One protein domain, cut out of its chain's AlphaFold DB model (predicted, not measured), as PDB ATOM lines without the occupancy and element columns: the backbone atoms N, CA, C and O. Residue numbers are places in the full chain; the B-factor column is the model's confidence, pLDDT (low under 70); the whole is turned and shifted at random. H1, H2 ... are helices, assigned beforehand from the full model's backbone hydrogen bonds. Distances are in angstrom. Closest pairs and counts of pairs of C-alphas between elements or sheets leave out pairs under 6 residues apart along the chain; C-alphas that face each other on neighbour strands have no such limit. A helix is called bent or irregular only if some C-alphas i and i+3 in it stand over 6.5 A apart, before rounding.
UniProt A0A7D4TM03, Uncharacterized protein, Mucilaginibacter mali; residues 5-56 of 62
ATOM      1  N   ASN A   5     252.797 254.730 392.544       69.31
ATOM      2  CA  ASN A   5     252.728 256.146 392.897       69.31
ATOM      3  C   ASN A   5     252.415 256.367 394.383       69.31
ATOM      4  O   ASN A   5     252.893 257.334 394.964       69.31
ATOM      5  N   GLU A   6     251.658 255.480 395.028       63.62
ATOM      6  CA  GLU A   6     251.353 255.565 396.464       63.62
ATOM      7  C   GLU A   6     252.566 255.183 397.329       63.62
ATOM      8  O   GLU A   6     252.781 255.756 398.401       63.62
ATOM      9  N   ILE A   7     253.391 254.252 396.839       65.50
ATOM     10  CA  ILE A   7     254.671 253.874 397.454       65.50
ATOM     11  C   ILE A   7     255.685 255.018 397.318       65.50
ATOM     12  O   ILE A   7     256.343 255.383 398.286       65.50
ATOM     13  N   LEU A   8     255.791 255.629 396.138       65.75
ATOM     14  CA  LEU A   8     256.756 256.708 395.903       65.75
ATOM     15  C   LEU A   8     256.379 258.017 396.612       65.75
ATOM     16  O   LEU A   8     257.263 258.746 397.050       65.75
ATOM     17  N   ASN A   9     255.082 258.311 396.756       67.50
ATOM     18  CA  ASN A   9     254.601 259.578 397.323       67.50
ATOM     19  C   ASN A   9     254.143 259.478 398.788       67.50
ATOM     20  O   ASN A   9     253.610 260.444 399.337       67.50
ATOM     21  N   SER A  10     254.314 258.329 399.444       68.25
ATOM     22  CA  SER A  10     254.015 258.188 400.870       68.25
ATOM     23  C   SER A  10     255.050 257.325 401.576       68.25
ATOM     24  O   SER A  10     255.705 256.501 400.962       68.25
ATOM     25  N   TYR A  11     255.170 257.475 402.891       67.06
ATOM     26  CA  TYR A  11     255.979 256.602 403.752       67.06
ATOM     27  C   TYR A  11     255.136 255.501 404.420       67.06
ATOM     28  O   TYR A  11     255.641 254.722 405.224       67.06
ATOM     29  N   LYS A  12     253.830 255.426 404.114       67.25
ATOM     30  CA  LYS A  12     252.860 254.573 404.832       67.25
ATOM     31  C   LYS A  12     253.047 253.073 404.579       67.25
ATOM     32  O   LYS A  12     252.508 252.257 405.324       67.25
ATOM     33  N   TRP A  13     253.775 252.708 403.530       73.94
ATOM     34  CA  TRP A  13     254.068 251.320 403.176       73.94
ATOM     35  C   TRP A  13     255.204 250.728 404.020       73.94
ATOM     36  O   TRP A  13     255.216 249.516 404.246       73.94
ATOM     37  N   ILE A  14     256.108 251.559 404.555       82.12
ATOM     38  CA  ILE A  14     257.091 251.120 405.546       82.12
ATOM     39  C   ILE A  14     256.389 251.078 406.904       82.12
ATOM     40  O   ILE A  14     256.163 252.096 407.557       82.12
ATOM     41  N   LYS A  15     256.013 249.875 407.338       84.62
ATOM     42  CA  LYS A  15     255.397 249.659 408.650       84.62
ATOM     43  C   LYS A  15     256.462 249.709 409.744       84.62
ATOM     44  O   LYS A  15     257.017 248.676 410.107       84.62
ATOM     45  N   VAL A  16     256.733 250.905 410.255       86.38
ATOM     46  CA  VAL A  16     257.671 251.111 411.364       86.38
ATOM     47  C   VAL A  16     257.048 250.610 412.678       86.38
ATOM     48  O   VAL A  16     255.922 251.013 413.005       86.38
ATOM     49  N   PRO A  17     257.719 249.711 413.423       86.12
ATOM     50  CA  PRO A  17     257.268 249.292 414.745       86.12
ATOM     51  C   PRO A  17     257.170 250.491 415.688       86.12
ATOM     52  O   PRO A  17     258.061 251.325 415.724       86.12
ATOM     53  N   LYS A  18     256.095 250.570 416.475       90.81
ATOM     54  CA  LYS A  18     255.939 251.623 417.486       90.81
ATOM     55  C   LYS A  18     256.374 251.111 418.849       90.81
ATOM     56  O   LYS A  18     255.951 250.018 419.235       90.81
ATOM     57  N   TYR A  19     257.128 251.923 419.585       93.50
ATOM     58  CA  TYR A  19     257.418 251.661 420.989       93.50
ATOM     59  C   TYR A  19     256.113 251.528 421.778       93.50
ATOM     60  O   TYR A  19     255.159 252.286 421.568       93.50
ATOM     61  N   ARG A  20     256.071 250.553 422.683       92.38
ATOM     62  CA  ARG A  20     254.998 250.398 423.660       92.38
ATOM     63  C   ARG A  20     255.616 250.545 425.030       92.38
ATOM     64  O   ARG A  20     256.417 249.703 425.427       92.38
ATOM     65  N   ASP A  21     255.249 251.624 425.699       92.19
ATOM     66  CA  ASP A  21     255.711 251.873 427.051       92.19
ATOM     67  C   ASP A  21     255.015 250.943 428.046       92.19
ATOM     68  O   ASP A  21     253.918 250.435 427.790       92.19
ATOM     69  N   ASP A  22     255.681 250.717 429.168       93.69
ATOM     70  CA  ASP A  22     255.241 249.812 430.219       93.69
ATOM     71  C   ASP A  22     255.486 250.481 431.575       93.69
ATOM     72  O   ASP A  22     256.578 250.422 432.142       93.69
ATOM     73  N   ASP A  23     254.449 251.151 432.080       94.00
ATOM     74  CA  ASP A  23     254.495 251.884 433.349       94.00
ATOM     75  C   ASP A  23     254.624 250.961 434.574       94.00
ATOM     76  O   ASP A  23     254.799 251.455 435.687       94.00
ATOM     77  N   SER A  24     254.556 249.634 434.394       97.25
ATOM     78  CA  SER A  24     254.807 248.674 435.477       97.25
ATOM     79  C   SER A  24     256.298 248.490 435.792       97.25
ATOM     80  O   SER A  24     256.636 247.927 436.833       97.25
ATOM     81  N   LEU A  25     257.187 248.974 434.922       96.06
ATOM     82  CA  LEU A  25     258.635 248.849 435.060       96.06
ATOM     83  C   LEU A  25     259.263 250.018 435.818       96.06
ATOM     84  O   LEU A  25     258.731 251.132 435.863       96.06
ATOM     85  N   SER A  26     260.473 249.792 436.328       97.81
ATOM     86  CA  SER A  26     261.311 250.879 436.826       97.81
ATOM     87  C   SER A  26     261.722 251.841 435.704       97.81
ATOM     88  O   SER A  26     261.723 251.509 434.517       97.81
ATOM     89  N   TRP A  27     262.122 253.057 436.083       96.75
ATOM     90  CA  TRP A  27     262.617 254.052 435.129       96.75
ATOM     91  C   TRP A  27     263.817 253.541 434.317       96.75
ATOM     92  O   TRP A  27     263.870 253.750 433.108       96.75
ATOM     93  N   GLU A  28     264.752 252.842 434.965       97.75
ATOM     94  CA  GLU A  28     265.959 252.319 434.316       97.75
ATOM     95  C   GLU A  28     265.614 251.245 433.274       97.75
ATOM     96  O   GLU A  28     266.123 251.267 432.155       97.75
ATOM     97  N   GLU A  29     264.681 250.348 433.594       97.25
ATOM     98  CA  GLU A  29     264.193 249.340 432.649       97.25
ATOM     99  C   GLU A  29     263.457 249.972 431.463       97.25
ATOM    100  O   GLU A  29     263.673 249.559 430.321       97.25
ATOM    101  N   ARG A  30     262.631 251.001 431.700       97.00
ATOM    102  CA  ARG A  30     261.957 251.752 430.625       97.00
ATOM    103  C   ARG A  30     262.958 252.452 429.721       97.00
ATOM    104  O   ARG A  30     262.825 252.381 428.503       97.00
ATOM    105  N   TYR A  31     263.977 253.082 430.301       96.50
ATOM    106  CA  TYR A  31     265.050 253.719 429.545       96.50
ATOM    107  C   TYR A  31     265.787 252.704 428.663       96.50
ATOM    108  O   TYR A  31     265.954 252.930 427.464       96.50
ATOM    109  N   ASN A  32     266.163 251.555 429.230       97.31
ATOM    110  CA  ASN A  32     266.854 250.503 428.491       97.31
ATOM    111  C   ASN A  32     265.988 249.935 427.355       97.31
ATOM    112  O   ASN A  32     266.481 249.797 426.236       97.31
ATOM    113  N   ARG A  33     264.692 249.686 427.599       96.75
ATOM    114  CA  ARG A  33     263.747 249.238 426.559       96.75
ATOM    115  C   ARG A  33     263.556 250.273 425.454       96.75
ATOM    116  O   ARG A  33     263.512 249.905 424.283       96.75
ATOM    117  N   LEU A  34     263.448 251.554 425.804       96.06
ATOM    118  CA  LEU A  34     263.326 252.633 424.825       96.06
ATOM    119  C   LEU A  34     264.586 252.730 423.954       96.06
ATOM    120  O   LEU A  34     264.488 252.833 422.733       96.06
ATOM    121  N   ASN A  35     265.767 252.646 424.566       97.00
ATOM    122  CA  ASN A  35     267.033 252.661 423.842       97.00
ATOM    123  C   ASN A  35     267.176 251.445 422.911       97.00
ATOM    124  O   ASN A  35     267.555 251.592 421.749       97.00
ATOM    125  N   GLU A  36     266.822 250.250 423.385       96.69
ATOM    126  CA  GLU A  36     266.813 249.043 422.557       96.69
ATOM    127  C   GLU A  36     265.847 249.183 421.372       96.69
ATOM    128  O   GLU A  36     266.211 248.878 420.235       96.69
ATOM    129  N   HIS A  37     264.646 249.715 421.609       96.19
ATOM    130  CA  HIS A  37     263.679 249.977 420.551       96.19
ATOM    131  C   HIS A  37     264.224 250.942 419.489       96.19
ATOM    132  O   HIS A  37     264.065 250.674 418.300       96.19
ATOM    133  N   HIS A  38     264.915 252.015 419.885       95.88
ATOM    134  CA  HIS A  38     265.547 252.943 418.939       95.88
ATOM    135  C   HIS A  38     266.616 252.275 418.068       95.88
ATOM    136  O   HIS A  38     266.699 252.549 416.865       95.88
ATOM    137  N   ILE A  39     267.419 251.377 418.648       96.38
ATOM    138  CA  ILE A  39     268.408 250.596 417.895       96.38
ATOM    139  C   ILE A  39     267.688 249.702 416.877       96.38
ATOM    140  O   ILE A  39     268.018 249.740 415.694       96.38
ATOM    141  N   GLN A  40     266.668 248.959 417.314       95.81
ATOM    142  CA  GLN A  40     265.882 248.069 416.451       95.81
ATOM    143  C   GLN A  40     265.189 248.827 415.308       95.81
ATOM    144  O   GLN A  40     265.223 248.378 414.161       95.81
ATOM    145  N   GLU A  41     264.592 249.986 415.599       94.31
ATOM    146  CA  GLU A  41     263.947 250.856 414.611       94.31
ATOM    147  C   GLU A  41     264.953 251.342 413.561       94.31
ATOM    148  O   GLU A  41     264.713 251.219 412.357       94.31
ATOM    149  N   THR A  42     266.115 251.828 414.004       94.31
ATOM    150  CA  THR A  42     267.163 252.326 413.106       94.31
ATOM    151  C   THR A  42     267.707 251.208 412.218       94.31
ATOM    152  O   THR A  42     267.838 251.390 411.006       94.31
ATOM    153  N   THR A  43     267.975 250.029 412.788       95.50
ATOM    154  CA  THR A  43     268.408 248.850 412.027       95.50
ATOM    155  C   THR A  43     267.374 248.458 410.974       95.50
ATOM    156  O   THR A  43     267.731 248.280 409.811       95.50
ATOM    157  N   PHE A  44     266.089 248.411 411.341       94.25
ATOM    158  CA  PHE A  44     265.006 248.097 410.412       94.25
ATOM    159  C   PHE A  44     264.951 249.070 409.225       94.25
ATOM    160  O   PHE A  44     264.838 248.635 408.077       94.25
ATOM    161  N   LEU A  45     265.052 250.378 409.477       91.62
ATOM    162  CA  LEU A  45     265.021 251.387 408.415       91.62
ATOM    163  C   LEU A  45     266.228 251.271 407.476       91.62
ATOM    164  O   LEU A  45     266.061 251.336 406.257       91.62
ATOM    165  N   ILE A  46     267.428 251.050 408.024       91.88
ATOM    166  CA  ILE A  46     268.646 250.830 407.231       91.88
ATOM    167  C   ILE A  46     268.479 249.612 406.322       91.88
ATOM    168  O   ILE A  46     268.802 249.679 405.135       91.88
ATOM    169  N   ASP A  47     267.960 248.506 406.851       93.19
ATOM    170  CA  ASP A  47     267.781 247.285 406.071       93.19
ATOM    171  C   ASP A  47     266.723 247.454 404.980       93.19
ATOM    172  O   ASP A  47     266.941 247.011 403.852       93.19
ATOM    173  N   LYS A  48     265.639 248.193 405.247       89.56
ATOM    174  CA  LYS A  48     264.658 248.540 404.209       89.56
ATOM    175  C   LYS A  48     265.266 249.384 403.099       89.56
ATOM    176  O   LYS A  48     265.024 249.096 401.932       89.56
ATOM    177  N   ILE A  49     266.094 250.372 403.431       88.94
ATOM    178  CA  ILE A  49     266.819 251.160 402.425       88.94
ATOM    179  C   ILE A  49     267.726 250.255 401.589       88.94
ATOM    180  O   ILE A  49     267.708 250.339 400.364       88.94
ATOM    181  N   ARG A  50     268.481 249.351 402.225       90.56
ATOM    182  CA  ARG A  50     269.347 248.395 401.517       90.56
ATOM    183  C   ARG A  50     268.560 247.478 400.583       90.56
ATOM    184  O   ARG A  50     269.046 247.194 399.494       90.56
ATOM    185  N   GLU A  51     267.385 247.003 400.993       87.88
ATOM    186  CA  GLU A  51     266.487 246.216 400.137       87.88
ATOM    187  C   GLU A  51     266.035 247.028 398.919       87.88
ATOM    188  O   GLU A  51     266.209 246.577 397.794       87.88
ATOM    189  N   ILE A  52     265.540 248.251 399.133       85.38
ATOM    190  CA  ILE A  52     265.063 249.125 398.051       85.38
ATOM    191  C   ILE A  52     266.183 249.410 397.053       85.38
ATOM    192  O   ILE A  52     265.971 249.305 395.851       85.38
ATOM    193  N   VAL A  53     267.377 249.758 397.542       85.62
ATOM    194  CA  VAL A  53     268.523 250.104 396.690       85.62
ATOM    195  C   VAL A  53     268.970 248.922 395.832       85.62
ATOM    196  O   VAL A  53     269.350 249.138 394.689       85.62
ATOM    197  N   LYS A  54     268.884 247.681 396.331       85.94
ATOM    198  CA  LYS A  54     269.199 246.481 395.531       85.94
ATOM    199  C   LYS A  54     268.260 246.286 394.341       85.94
ATOM    200  O   LYS A  54     268.676 245.699 393.349       85.94
ATOM    201  N   ASP A  55     267.021 246.756 394.454       81.50
ATOM    202  CA  ASP A  55     266.010 246.639 393.403       81.50
ATOM    203  C   ASP A  55     266.024 247.838 392.434       81.50
ATOM    204  O   ASP A  55     265.309 247.829 391.426       81.50
ATOM    205  N   LEU A  56     266.816 248.880 392.718       79.62
ATOM    206  CA  LEU A  56     267.000 250.002 391.803       79.62
ATOM    207  C   LEU A  56     267.965 249.613 390.674       79.62
ATOM    208  O   LEU A  56     268.960 248.932 390.919       79.62
TER     209      LEU A  56
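What this domain is: This is residues 5 to 56 of the 62 residues of an uncharacterized protein of Mucilaginibacter mali (UniProt A0A7D4TM03). From its first residue, the printed part starts with the short helix H1 at a free end, runs on as a long strip with no named element, residues 9 to 26, and folds back into one long, unbent helix, H2, making a narrow U. H2 makes the length of the rod, while H1 sticks out at the open end of the U. The printed part has 52 residues with two named helices, H1 then H2, no named strand, and the class all helix. It is only just extended, close to loose, with a radius of gyration of the C-alphas of 15.0 A and spans of 45 by 20 by 9 A.

How they stand to each other: H1, residues 5 to 8, and H2, residues 27 to 55, are apart, with no C-alpha of the one within 8 A of the other. Residues 5 to 13, of which 5 to 8 belong to H1, stand free. Residues 49 to 56, of which 49 to 55 belong to H2, also stand free. In H2 every O i to N i+4 pair is within hydrogen-bond range; H1 is too short for such a pair, and its one O i to N i+3 pair is not within range.

Where its parts are: H1 begins at C-alpha 5, (252.728, 256.146, 392.897). H2 measures 42.5 A from C-alpha 27 at (262.617, 254.052, 435.129) to C-alpha 55 at (266.010, 246.639, 393.403). Neither helix is bent.

The domain as a whole: The two C-alphas farthest apart are those of Ser 26 and Leu 56, at 45.4 A, while those of Asn 5 and Leu 56 are 15.6 A apart. The printed part has no cut. The link from H1 to H2, 18 residues, is long. The mean pLDDT of the printed part is 88.0, and residues 5 to 12 are under 70.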